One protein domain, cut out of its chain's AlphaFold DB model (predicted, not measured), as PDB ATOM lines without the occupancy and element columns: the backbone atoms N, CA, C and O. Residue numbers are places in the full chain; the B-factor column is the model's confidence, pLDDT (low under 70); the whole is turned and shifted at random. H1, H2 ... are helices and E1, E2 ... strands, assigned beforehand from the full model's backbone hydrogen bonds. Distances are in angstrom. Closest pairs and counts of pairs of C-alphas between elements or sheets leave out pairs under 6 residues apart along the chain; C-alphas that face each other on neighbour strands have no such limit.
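AT A GLANCE: This is residues 41 to 131 of the 174 residues of an uncharacterized protein of Clostridium sp. CAG:217 (UniProt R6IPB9). One strongly twisted sheet of seven strands bends into an open trough, like a barrel left unclosed: its edge strands E8 and E9 stay apart, and residues 118 to 121 link them across the open side. A small hairpin, E3 and E4, sits where E6 ends and E7 begins, and the turn of the hairpin E7 and E8 makes one end of the longest axis. The 91 printed residues hold nine named strands and one named helix, in the order E1 E2 H1 E3 E4 E5 E6 E7 E8 E9, mostly strand. The large sheet runs E8 E7 E6 E5 E2 E1 E9, all antiparallel. The whole is compact, with a radius of gyration of the C-alphas of 12.2 A and spans of 37 by 26 by 26 A.

IN THESE COORDINATES: Find C-alpha 41 at (-49.666, 28.102, -40.531), where E1, residues 41 to 46, begins. E2, residues 49 to 55, follows and measures 19.3 A. Next come H1, residues 57 to 60, E3, residues 64 to 66, and E4, residues 73 to 75. E5, residues 81 to 87, starts at C-alpha 81, (-53.772, 28.347, -52.343), and spans 18.9 A. E6 holds residues 92 to 97, E7 residues 103 to 109 over 19.7 A, and E8 residues 112 to 117. E9, residues 122 to 126, ends at C-alpha 126, (-46.625, 24.208, -38.119).

HOW THE PARTS SIT: Start in the large sheet at E1 and E2, an antiparallel hairpin at 152 degrees, with N 44 and O 51 within hydrogen-bond range at 2.8 A. On the other side of E1 look for the edge strand E9, antiparallel, with N 43 and O 125 at 2.8 A. E5 is the antiparallel neighbour of E2, with N 52 and O 86 at 2.7 A. From E5 the strands E5 E6 E7 E8 form a meander, each the antiparallel neighbour of the one before: see N 83 and O 95 at 2.8 A, N 104 and O 96 at 2.8 A, and N 107 and O 114 at 2.9 A. E3 and E4 form a separate hairpin, with N 65 and O 74 at 2.9 A. The closest C-alphas of E4 and E7, those of Pro 73 and Ala 103, are 5.7 A apart. H1 only grazes the large sheet with residues 57 to 60; it is too short for an O i to N i+4 pair, and its one O i to N i+3 pair is within range.

THE WHOLE: The two C-alphas farthest apart, those of Ser 110 and Glu 131, are 38.4 A apart. The printed part has no cut and no long link; E3 to E4 is short, the others tight. Mean pLDDT of the printed part is 92.3, and no printed residue is under 70.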
ATOM      1  N   TYR A  41     -50.942  27.393 -40.556       94.31
ATOM      2  CA  TYR A  41     -49.666  28.102 -40.531       94.31
ATOM      3  C   TYR A  41     -48.478  27.167 -40.674       94.31
ATOM      4  O   TYR A  41     -48.501  26.049 -40.169       94.31
ATOM      5  N   ILE A  42     -47.429  27.681 -41.314       94.69
ATOM      6  CA  ILE A  42     -46.148  27.005 -41.492       94.69
ATOM      7  C   ILE A  42     -45.046  28.029 -41.212       94.69
ATOM      8  O   ILE A  42     -44.854  28.976 -41.978       94.69
ATOM      9  N   GLU A  43     -44.349  27.876 -40.092       94.81
ATOM     10  CA  GLU A  43     -43.192  28.685 -39.714       94.81
ATOM     11  C   GLU A  43     -41.922  28.104 -40.340       94.81
ATOM     12  O   GLU A  43     -41.569  26.947 -40.117       94.81
ATOM     13  N   VAL A  44     -41.221  28.923 -41.115       95.06
ATOM     14  CA  VAL A  44     -40.156  28.504 -42.022       95.06
ATOM     15  C   VAL A  44     -38.922  29.399 -41.923       95.06
ATOM     16  O   VAL A  44     -39.004  30.580 -41.579       95.06
ATOM     17  N   GLN A  45     -37.769  28.835 -42.274       95.25
ATOM     18  CA  GLN A  45     -36.547  29.569 -42.594       95.25
ATOM     19  C   GLN A  45     -36.426  29.732 -44.111       95.25
ATOM     20  O   GLN A  45     -36.486  28.748 -44.849       95.25
ATOM     21  N   CYS A  46     -36.182  30.956 -44.576       93.69
ATOM     22  CA  CYS A  46     -35.858  31.231 -45.975       93.69
ATOM     23  C   CYS A  46     -34.823  32.361 -46.116       93.69
ATOM     24  O   CYS A  46     -34.267  32.844 -45.125       93.69
ATOM     25  N   ALA A  47     -34.557  32.802 -47.351       91.50
ATOM     26  CA  ALA A  47     -33.618  33.893 -47.642       91.50
ATOM     27  C   ALA A  47     -34.042  35.256 -47.053       91.50
ATOM     28  O   ALA A  47     -33.196  36.116 -46.832       91.50
ATOM     29  N   LEU A  48     -35.336  35.451 -46.771       91.31
ATOM     30  CA  LEU A  48     -35.858  36.641 -46.080       91.31
ATOM     31  C   LEU A  48     -35.736  36.548 -44.547       91.31
ATOM     32  O   LEU A  48     -36.227  37.423 -43.837       91.31
ATOM     33  N   GLY A  49     -35.114  35.485 -44.033       93.88
ATOM     34  CA  GLY A  49     -35.056  35.173 -42.612       93.88
ATOM     35  C   GLY A  49     -36.168  34.217 -42.177       93.88
ATOM     36  O   GLY A  49     -36.759  33.503 -42.988       93.88
ATOM     37  N   ARG A  50     -36.427  34.198 -40.868       95.31
ATOM     38  CA  ARG A  50     -37.514  33.419 -40.268       95.31
ATOM     39  C   ARG A  50     -38.852  34.115 -40.514       95.31
ATOM     40  O   ARG A  50     -38.961  35.334 -40.357       95.31
ATOM     41  N   GLY A  51     -39.872  33.350 -40.869       96.19
ATOM     42  CA  GLY A  51     -41.220  33.869 -41.056       96.19
ATOM     43  C   GLY A  51     -42.265  32.770 -41.099       96.19
ATOM     44  O   GLY A  51     -41.951  31.592 -40.988       96.19
ATOM     45  N   THR A  52     -43.524  33.157 -41.251       96.25
ATOM     46  CA  THR A  52     -44.670  32.257 -41.157       96.25
ATOM     47  C   THR A  52     -45.610  32.479 -42.325       96.25
ATOM     48  O   THR A  52     -46.125  33.582 -42.522       96.25
ATOM     49  N   LEU A  53     -45.836  31.418 -43.095       96.69
ATOM     50  CA  LEU A  53     -46.920  31.336 -44.064       96.69
ATOM     51  C   LEU A  53     -48.222  31.097 -43.303       96.69
ATOM     52  O   LEU A  53     -48.263  30.229 -42.436       96.69
ATOM     53  N   VAL A  54     -49.267  31.853 -43.624       96.56
ATOM     54  CA  VAL A  54     -50.601  31.707 -43.040       96.56
ATOM     55  C   VAL A  54     -51.637  31.612 -44.155       96.56
ATOM     56  O   VAL A  54     -51.702  32.475 -45.033       96.56
ATOM     57  N   PHE A  55     -52.462  30.575 -44.090       96.12
ATOM     58  CA  PHE A  55     -53.524  30.246 -45.032       96.12
ATOM     59  C   PHE A  55     -54.859  30.046 -44.303       96.12
ATOM     60  O   PHE A  55     -54.919  29.949 -43.071       96.12
ATOM     61  N   ALA A  56     -55.949  29.953 -45.068       94.81
ATOM     62  CA  ALA A  56     -57.258  29.606 -44.524       94.81
ATOM     63  C   ALA A  56     -57.237  28.230 -43.831       94.81
ATOM     64  O   ALA A  56     -56.445  27.348 -44.164       94.81
ATOM     65  N   ARG A  57     -58.116  28.051 -42.839       91.62
ATOM     66  CA  ARG A  57     -58.133  26.862 -41.971       91.62
ATOM     67  C   ARG A  57     -58.411  25.562 -42.729       91.62
ATOM     68  O   ARG A  57     -57.960  24.515 -42.278       91.62
ATOM     69  N   GLU A  58     -59.143  25.612 -43.838       93.12
ATOM     70  CA  GLU A  58     -59.428  24.426 -44.657       93.12
ATOM     71  C   GLU A  58     -58.163  23.736 -45.180       93.12
ATOM     72  O   GLU A  58     -58.159  22.522 -45.332       93.12
ATOM     73  N   TYR A  59     -57.063  24.475 -45.350       93.94
ATOM     74  CA  TYR A  59     -55.812  23.942 -45.889       93.94
ATOM     75  C   TYR A  59     -54.914  23.271 -44.847       93.94
ATOM     76  O   TYR A  59     -53.743  23.016 -45.120       93.94
ATOM     77  N   LYS A  60     -55.422  23.011 -43.638       89.12
ATOM     78  CA  LYS A  60     -54.641  22.344 -42.590       89.12
ATOM     79  C   LYS A  60     -54.263  20.911 -42.955       89.12
ATOM     80  O   LYS A  60     -53.168  20.498 -42.599       89.12
ATOM     81  N   ASP A  61     -55.140  20.190 -43.651       89.56
ATOM     82  CA  ASP A  61     -55.023  18.744 -43.837       89.56
ATOM     83  C   ASP A  61     -55.217  18.369 -45.316       89.56
ATOM     84  O   ASP A  61     -56.202  18.784 -45.922       89.56
ATOM     85  N   GLY A  62     -54.302  17.580 -45.897       88.25
ATOM     86  CA  GLY A  62     -54.449  17.001 -47.244       88.25
ATOM     87  C   GLY A  62     -54.132  17.926 -48.430       88.25
ATOM     88  O   GLY A  62     -54.410  17.569 -49.576       88.25
ATOM     89  N   TYR A  63     -53.563  19.113 -48.190       93.00
ATOM     90  CA  TYR A  63     -53.245  20.091 -49.247       93.00
ATOM     91  C   TYR A  63     -51.755  20.325 -49.462       93.00
ATOM     92  O   TYR A  63     -51.366  20.789 -50.539       93.00
ATOM     93  N   PHE A  64     -50.931  20.033 -48.458       93.06
ATOM     94  CA  PHE A  64     -49.514  20.347 -48.481       93.06
ATOM     95  C   PHE A  64     -48.663  19.087 -48.398       93.06
ATOM     96  O   PHE A  64     -48.917  18.216 -47.578       93.06
ATOM     97  N   GLY A  65     -47.627  19.038 -49.224       91.25
ATOM     98  CA  GLY A  65     -46.491  18.127 -49.104       91.25
ATOM     99  C   GLY A  65     -45.193  18.917 -49.248       91.25
ATOM    100  O   GLY A  65     -45.164  20.124 -48.985       91.25
ATOM    101  N   PHE A  66     -44.135  18.273 -49.734       91.00
ATOM    102  CA  PHE A  66     -42.841  18.918 -49.977       91.00
ATOM    103  C   PHE A  66     -42.491  18.991 -51.466       91.00
ATOM    104  O   PHE A  66     -42.774  18.081 -52.244       91.00
ATOM    105  N   TYR A  67     -41.845  20.085 -51.873       89.19
ATOM    106  CA  TYR A  67     -41.340  20.252 -53.231       89.19
ATOM    107  C   TYR A  67     -39.978  19.560 -53.379       89.19
ATOM    108  O   TYR A  67     -38.980  19.971 -52.779       89.19
ATOM    109  N   GLY A  68     -39.928  18.507 -54.197       86.25
ATOM    110  CA  GLY A  68     -38.706  17.735 -54.431       86.25
ATOM    111  C   GLY A  68     -38.165  17.081 -53.151       86.25
ATOM    112  O   GLY A  68     -38.912  16.509 -52.362       86.25
ATOM    113  N   SER A  69     -36.848  17.146 -52.942       80.12
ATOM    114  CA  SER A  69     -36.182  16.615 -51.739       80.12
ATOM    115  C   SER A  69     -35.961  17.655 -50.633       80.12
ATOM    116  O   SER A  69     -35.314  17.341 -49.639       80.12
ATOM    117  N   GLY A  70     -36.437  18.890 -50.812       84.56
ATOM    118  CA  GLY A  70     -36.249  19.982 -49.854       84.56
ATOM    119  C   GLY A  70     -37.335  20.054 -48.777       84.56
ATOM    120  O   GLY A  70     -38.138  19.136 -48.627       84.56
ATOM    121  N   TYR A  71     -37.363  21.185 -48.063       85.75
ATOM    122  CA  TYR A  71     -38.376  21.526 -47.050       85.75
ATOM    123  C   TYR A  71     -39.385  22.582 -47.542       85.75
ATOM    124  O   TYR A  71     -40.213  23.051 -46.764       85.75
ATOM    125  N   SER A  72     -39.324  22.979 -48.820       91.44
ATOM    126  CA  SER A  72     -40.303  23.879 -49.450       91.44
ATOM    127  C   SER A  72     -41.702  23.267 -49.410       91.44
ATOM    128  O   SER A  72     -41.902  22.231 -50.046       91.44
ATOM    129  N   PRO A  73     -42.684  23.909 -48.744       92.50
ATOM    130  CA  PRO A  73     -44.073  23.481 -48.815       92.50
ATOM    131  C   PRO A  73     -44.558  23.509 -50.264       92.50
ATOM    132  O   PRO A  73     -44.430  24.530 -50.949       92.50
ATOM    133  N   ALA A  74     -45.121  22.394 -50.713       93.88
ATOM    134  CA  ALA A  74     -45.731  22.247 -52.025       93.88
ATOM    135  C   ALA A  74     -47.229  22.028 -51.892       93.88
ATOM    136  O   ALA A  74     -47.682  21.303 -51.012       93.88
ATOM    137  N   ASN A  75     -47.996  22.624 -52.793       94.88
ATOM    138  CA  ASN A  75     -49.426  22.380 -52.891       94.88
ATOM    139  C   ASN A  75     -49.666  21.169 -53.790       94.88
ATOM    140  O   ASN A  75     -49.345  21.202 -54.976       94.88
ATOM    141  N   ILE A  76     -50.264  20.124 -53.228       92.44
ATOM    142  CA  ILE A  76     -50.584  18.870 -53.930       92.44
ATOM    143  C   ILE A  76     -52.008  18.860 -54.511       92.44
ATOM    144  O   ILE A  76     -52.464  17.862 -55.065       92.44
ATOM    145  N   SER A  77     -52.724  19.981 -54.406       92.69
ATOM    146  CA  SER A  77     -54.051  20.173 -54.984       92.69
ATOM    147  C   SER A  77     -54.001  20.860 -56.357       92.69
ATOM    148  O   SER A  77     -52.967  21.340 -56.827       92.69
ATOM    149  N   ARG A  78     -55.160  20.909 -57.025       91.62
ATOM    150  CA  ARG A  78     -55.316  21.447 -58.390       91.62
ATOM    151  C   ARG A  78     -55.536  22.961 -58.454       91.62
ATOM    152  O   ARG A  78     -55.557  23.508 -59.553       91.62
ATOM    153  N   SER A  79     -55.702  23.626 -57.316       93.56
ATOM    154  CA  SER A  79     -56.031  25.053 -57.247       93.56
ATOM    155  C   SER A  79     -54.959  25.810 -56.485       93.56
ATOM    156  O   SER A  79     -54.402  25.285 -55.527       93.56
ATOM    157  N   THR A  80     -54.680  27.054 -56.875       95.75
ATOM    158  CA  THR A  80     -53.743  27.907 -56.136       95.75
ATOM    159  C   THR A  80     -54.292  28.229 -54.751       95.75
ATOM    160  O   THR A  80     -55.410  28.723 -54.618       95.75
ATOM    161  N   ILE A  81     -53.472  27.992 -53.728       97.06
ATOM    162  CA  ILE A  81     -53.772  28.347 -52.343       97.06
ATOM    163  C   ILE A  81     -53.184  29.728 -52.079       97.06
ATOM    164  O   ILE A  81     -51.979  29.928 -52.226       97.06
ATOM    165  N   SER A  82     -54.028  30.680 -51.697       96.75
ATOM    166  CA  SER A  82     -53.617  32.050 -51.379       96.75
ATOM    167  C   SER A  82     -53.482  32.238 -49.873       96.75
ATOM    168  O   SER A  82     -54.244  31.675 -49.087       96.75
ATOM    169  N   GLY A  83     -52.524  33.060 -49.462       96.38
ATOM    170  CA  GLY A  83     -52.246  33.328 -48.060       96.38
ATOM    171  C   GLY A  83     -51.428  34.593 -47.850       96.38
ATOM    172  O   GLY A  83     -51.315  35.461 -48.716       96.38
ATOM    173  N   THR A  84     -50.852  34.703 -46.662       96.69
ATOM    174  CA  THR A  84     -49.970  35.802 -46.271       96.69
ATOM    175  C   THR A  84     -48.684  35.238 -45.689       96.69
ATOM    176  O   THR A  84     -48.713  34.246 -44.969       96.69
ATOM    177  N   TYR A  85     -47.556  35.879 -45.977       96.75
ATOM    178  CA  TYR A  85     -46.275  35.587 -45.350       96.75
ATOM    179  C   TYR A  85     -45.888  36.721 -44.399       96.75
ATOM    180  O   TYR A  85     -45.753  37.871 -44.822       96.75
ATOM    181  N   TYR A  86     -45.715  36.397 -43.118       96.25
ATOM    182  CA  TYR A  86     -45.262  37.319 -42.078       96.25
ATOM    183  C   TYR A  86     -43.817  37.005 -41.712       96.25
ATOM    184  O   TYR A  86     -43.518  35.905 -41.261       96.25
ATOM    185  N   THR A  87     -42.914  37.961 -41.872       95.88
ATOM    186  CA  THR A  87     -41.527  37.797 -41.414       95.88
ATOM    187  C   THR A  87     -41.413  38.131 -39.931       95.88
ATOM    188  O   THR A  87     -42.098  39.029 -39.440       95.88
ATOM    189  N   ALA A  88     -40.492  37.475 -39.226       94.38
ATOM    190  CA  ALA A  88     -40.165  37.819 -37.842       94.38
ATOM    191  C   ALA A  88     -39.638  39.263 -37.704       94.38
ATOM    192  O   ALA A  88     -39.754  39.867 -36.643       94.38
ATOM    193  N   ALA A  89     -39.104  39.831 -38.792       92.62
ATOM    194  CA  ALA A  89     -38.673  41.225 -38.882       92.62
ATOM    195  C   ALA A  89     -39.833  42.238 -39.031       92.62
ATOM    196  O   ALA A  89     -39.584  43.438 -39.097       92.62
ATOM    197  N   GLY A  90     -41.090  41.781 -39.099       91.25
ATOM    198  CA  GLY A  90     -42.283  42.635 -39.131       91.25
ATOM    199  C   GLY A  90     -42.818  42.981 -40.525       91.25
ATOM    200  O   GLY A  90     -43.849  43.641 -40.633       91.25
ATOM    201  N   ALA A  91     -42.176  42.524 -41.604       93.25
ATOM    202  CA  ALA A  91     -42.699  42.686 -42.960       93.25
ATOM    203  C   ALA A  91     -43.814  41.673 -43.272       93.25
ATOM    204  O   ALA A  91     -43.767  40.521 -42.824       93.25
ATOM    205  N   LYS A  92     -44.783  42.099 -44.092       94.88
ATOM    206  CA  LYS A  92     -45.924  41.306 -44.567       94.88
ATOM    207  C   LYS A  92     -45.912  41.246 -46.093       94.88
ATOM    208  O   LYS A  92     -45.827  42.282 -46.744       94.88
ATOM    209  N   TYR A  93     -46.087  40.050 -46.646       95.50
ATOM    210  CA  TYR A  93     -46.183  39.815 -48.088       95.50
ATOM    211  C   TYR A  93     -47.427  39.000 -48.422       95.50
ATOM    212  O   TYR A  93     -47.842  38.141 -47.642       95.50
ATOM    213  N   ASN A  94     -47.998  39.218 -49.607       96.44
ATOM    214  CA  ASN A  94     -48.951  38.255 -50.153       96.44
ATOM    215  C   ASN A  94     -48.199  36.960 -50.451       96.44
ATOM    216  O   ASN A  94     -47.094  36.996 -50.993       96.44
ATOM    217  N   ALA A  95     -48.789  35.826 -50.100       96.81
ATOM    218  CA  ALA A  95     -48.215  34.517 -50.356       96.81
ATOM    219  C   ALA A  95     -49.173  33.683 -51.193       96.81
ATOM    220  O   ALA A  95     -50.391  33.855 -51.133       96.81
ATOM    221  N   ARG A  96     -48.619  32.761 -51.968       96.19
ATOM    222  CA  ARG A  96     -49.401  31.741 -52.653       96.19
ATOM    223  C   ARG A  96     -48.615  30.453 -52.762       96.19
ATOM    224  O   ARG A  96     -47.389  30.469 -52.751       96.19
ATOM    225  N   VAL A  97     -49.324  29.360 -52.969       96.88
ATOM    226  CA  VAL A  97     -48.745  28.087 -53.377       96.88
ATOM    227  C   VAL A  97     -49.527  27.632 -54.602       96.88
ATOM    228  O   VAL A  97     -50.704  27.269 -54.506       96.88
ATOM    229  N   ASN A  98     -48.914  27.767 -55.780       94.81
ATOM    230  CA  ASN A  98     -49.565  27.415 -57.046       94.81
ATOM    231  C   ASN A  98     -49.931  25.930 -57.072       94.81
ATOM    232  O   ASN A  98     -49.298  25.128 -56.391       94.81
ATOM    233  N   ALA A  99     -50.940  25.569 -57.865       93.56
ATOM    234  CA  ALA A  99     -51.298  24.170 -58.079       93.56
ATOM    235  C   ALA A  99     -50.066  23.354 -58.503       93.56
ATOM    236  O   ALA A  99     -49.380  23.738 -59.452       93.56
ATOM    237  N   MET A 100     -49.790  22.254 -57.800       92.06
ATOM    238  CA  MET A 100     -48.608  21.405 -58.024       92.06
ATOM    239  C   MET A 100     -47.269  22.170 -57.979       92.06
ATOM    240  O   MET A 100     -46.308  21.799 -58.651       92.06
ATOM    241  N   GLY A 101     -47.204  23.265 -57.217       93.25
ATOM    242  CA  GLY A 101     -46.039  24.146 -57.120       93.25
ATOM    243  C   GLY A 101     -45.606  24.413 -55.682       93.25
ATOM    244  O   GLY A 101     -46.286  24.030 -54.730       93.25
ATOM    245  N   GLU A 102     -44.466  25.085 -55.525       95.00
ATOM    246  CA  GLU A 102     -43.929  25.467 -54.216       95.00
ATOM    247  C   GLU A 102     -44.435  26.828 -53.719       95.00
ATOM    248  O   GLU A 102     -45.041  27.609 -54.462       95.00
ATOM    249  N   ALA A 103     -44.196  27.106 -52.437       95.81
ATOM    250  CA  ALA A 103     -44.599  28.351 -51.803       95.81
ATOM    251  C   ALA A 103     -43.844  29.565 -52.369       95.81
ATOM    252  O   ALA A 103     -42.615  29.596 -52.441       95.81
ATOM    253  N   GLN A 104     -44.605  30.600 -52.717       96.62
ATOM    254  CA  GLN A 104     -44.132  31.855 -53.286       96.62
ATOM    255  C   GLN A 104     -44.643  33.040 -52.470       96.62
ATOM    256  O   GLN A 104     -45.746  33.008 -51.922       96.62
ATOM    257  N   TYR A 105     -43.870  34.121 -52.449       95.94
ATOM    258  CA  TYR A 105     -44.318  35.417 -51.958       95.94
ATOM    259  C   TYR A 105     -44.296  36.435 -53.091       95.94
ATOM    260  O   TYR A 105     -43.515  36.340 -54.040       95.94
ATOM    261  N   TYR A 106     -45.186  37.409 -52.991       95.50
ATOM    262  CA  TYR A 106     -45.270  38.505 -53.931       95.50
ATOM    263  C   TYR A 106     -44.280  39.591 -53.538       95.50
ATOM    264  O   TYR A 106     -44.329  40.109 -52.417       95.50
ATOM    265  N   ARG A 107     -43.391  39.944 -54.463       90.69
ATOM    266  CA  ARG A 107     -42.498  41.088 -54.324       90.69
ATOM    267  C   ARG A 107     -42.948  42.176 -55.284       90.69
ATOM    268  O   ARG A 107     -42.970  41.981 -56.498       90.69
ATOM    269  N   GLU A 108     -43.238  43.330 -54.708       87.12
ATOM    270  CA  GLU A 108     -43.517  44.555 -55.437       87.12
ATOM    271  C   GLU A 108     -42.377  45.544 -55.204       87.12
ATOM    272  O   GLU A 108     -41.960  45.801 -54.074       87.12
ATOM    273  N   THR A 109     -41.847  46.069 -56.297       79.56
ATOM    274  CA  THR A 109     -40.907  47.190 -56.323       79.56
ATOM    275  C   THR A 109     -41.430  48.212 -57.323       79.56
ATOM    276  O   THR A 109     -42.329  47.908 -58.103       79.56
ATOM    277  N   SER A 110     -40.837  49.404 -57.367       80.56
ATOM    278  CA  SER A 110     -41.259  50.466 -58.291       80.56
ATOM    279  C   SER A 110     -41.238  50.069 -59.775       80.56
ATOM    280  O   SER A 110     -41.853  50.749 -60.589       80.56
ATOM    281  N   THR A 111     -40.527  49.001 -60.150       82.75
ATOM    282  CA  THR A 111     -40.358  48.568 -61.547       82.75
ATOM    283  C   THR A 111     -40.659  47.090 -61.785       82.75
ATOM    284  O   THR A 111     -40.555  46.624 -62.921       82.75
ATOM    285  N   ARG A 112     -41.006  46.322 -60.744       80.38
ATOM    286  CA  ARG A 112     -41.133  44.866 -60.855       80.38
ATOM    287  C   ARG A 112     -42.204  44.310 -59.937       80.38
ATOM    288  O   ARG A 112     -42.229  44.621 -58.748       80.38
ATOM    289  N   TYR A 113     -43.011  43.434 -60.521       88.38
ATOM    290  CA  TYR A 113     -44.133  42.748 -59.903       88.38
ATOM    291  C   TYR A 113     -43.979  41.266 -60.197       88.38
ATOM    292  O   TYR A 113     -44.202  40.826 -61.325       88.38
ATOM    293  N   GLU A 114     -43.529  40.496 -59.214       93.38
ATOM    294  CA  GLU A 114     -43.265  39.082 -59.446       93.38
ATOM    295  C   GLU A 114     -43.528  38.220 -58.218       93.38
ATOM    296  O   GLU A 114     -43.435  38.648 -57.066       93.38
ATOM    297  N   TRP A 115     -43.863  36.967 -58.502       94.75
ATOM    298  CA  TRP A 115     -43.946  35.914 -57.509       94.75
ATOM    299  C   TRP A 115     -42.599  35.216 -57.433       94.75
ATOM    300  O   TRP A 115     -42.119  34.687 -58.433       94.75
ATOM    301  N   ILE A 116     -42.004  35.219 -56.246       94.75
ATOM    302  CA  ILE A 116     -40.679  34.660 -55.991       94.75
ATOM    303  C   ILE A 116     -40.838  33.459 -55.070       94.75
ATOM    304  O   ILE A 116     -41.540  33.539 -54.060       94.75
ATOM    305  N   ASN A 117     -40.177  32.353 -55.402       94.69
ATOM    306  CA  ASN A 117     -40.167  31.157 -54.565       94.69
ATOM    307  C   ASN A 117     -39.525  31.481 -53.210       94.69
ATOM    308  O   ASN A 117     -38.494  32.157 -53.149       94.69
ATOM    309  N   LEU A 118     -40.135  31.018 -52.114       93.31
ATOM    310  CA  LEU A 118     -39.553  31.204 -50.783       93.31
ATOM    311  C   LEU A 118     -38.243  30.423 -50.637       93.31
ATOM    312  O   LEU A 118     -37.363  30.906 -49.933       93.31
ATOM    313  N   ASN A 119     -38.105  29.264 -51.295       92.25
ATOM    314  CA  ASN A 119     -36.972  28.344 -51.144       92.25
ATOM    315  C   ASN A 119     -36.711  28.027 -49.662       92.25
ATOM    316  O   ASN A 119     -35.726  28.477 -49.070       92.25
ATOM    317  N   VAL A 120     -37.644  27.307 -49.036       93.31
ATOM    318  CA  VAL A 120     -37.585  27.022 -47.597       93.31
ATOM    319  C   VAL A 120     -36.489  26.003 -47.309       93.31
ATOM    320  O   VAL A 120     -36.438  24.930 -47.908       93.31
ATOM    321  N   THR A 121     -35.628  26.332 -46.348       92.19
ATOM    322  CA  THR A 121     -34.517  25.467 -45.929       92.19
ATOM    323  C   THR A 121     -34.825  24.669 -44.670       92.19
ATOM    324  O   THR A 121     -34.179  23.653 -44.430       92.19
ATOM    325  N   LYS A 122     -35.791  25.119 -43.863       90.00
ATOM    326  CA  LYS A 122     -36.199  24.468 -42.617       90.00
ATOM    327  C   LYS A 122     -37.617  24.870 -42.227       90.00
ATOM    328  O   LYS A 122     -37.984  26.032 -42.403       90.00
ATOM    329  N   ILE A 123     -38.365  23.945 -41.633       90.94
ATOM    330  CA  ILE A 123     -39.629  24.217 -40.939       90.94
ATOM    331  C   ILE A 123     -39.358  24.183 -39.433       90.94
ATOM    332  O   ILE A 123     -38.651  23.308 -38.943       90.94
ATOM    333  N   TYR A 124     -39.839  25.184 -38.700       89.31
ATOM    334  CA  TYR A 124     -39.663  25.264 -37.245       89.31
ATOM    335  C   TYR A 124     -40.885  24.769 -36.484       89.31
ATOM    336  O   TYR A 124     -40.759  24.216 -35.396       89.31
ATOM    337  N   ASN A 125     -42.069  25.064 -37.011       89.19
ATOM    338  CA  ASN A 125     -43.325  24.930 -36.296       89.19
ATOM    339  C   ASN A 125     -44.469  25.030 -37.311       89.19
ATOM    340  O   ASN A 125     -44.416  25.849 -38.226       89.19
ATOM    341  N   THR A 126     -45.507  24.221 -37.178       90.75
ATOM    342  CA  THR A 126     -46.625  24.208 -38.119       90.75
ATOM    343  C   THR A 126     -47.803  23.481 -37.497       90.75
ATOM    344  O   THR A 126     -47.627  22.487 -36.800       90.75
ATOM    345  N   ASN A 127     -49.014  23.943 -37.798       89.38
ATOM    346  CA  ASN A 127     -50.230  23.183 -37.512       89.38
ATOM    347  C   ASN A 127     -50.826  22.518 -38.766       89.38
ATOM    348  O   ASN A 127     -51.939  21.988 -38.697       89.38
ATOM    349  N   VAL A 128     -50.127  22.615 -39.900       90.12
ATOM    350  CA  VAL A 128     -50.446  21.951 -41.165       90.12
ATOM    351  C   VAL A 128     -49.886  20.543 -41.145       90.12
ATOM    352  O   VAL A 128     -48.738  20.338 -40.759       90.12
ATOM    353  N   LYS A 129     -50.694  19.595 -41.598       88.00
ATOM    354  CA  LYS A 129     -50.299  18.221 -41.861       88.00
ATOM    355  C   LYS A 129     -49.665  18.120 -43.243       88.00
ATOM    356  O   LYS A 129     -50.315  18.433 -44.242       88.00
ATOM    357  N   PHE A 130     -48.403  17.714 -43.276       88.00
ATOM    358  CA  PHE A 130     -47.685  17.452 -44.513       88.00
ATOM    359  C   PHE A 130     -47.868  16.000 -44.936       88.00
ATOM    360  O   PHE A 130     -47.554  15.082 -44.182       88.00
ATOM    361  N   GLU A 131     -48.337  15.819 -46.166       83.12
ATOM    362  CA  GLU A 131     -48.356  14.537 -46.856       83.12
ATOM    363  C   GLU A 131     -46.967  14.302 -47.468       83.12
ATOM    364  O   GLU A 131     -46.567  14.984 -48.419       83.12
TER     365      GLU A 131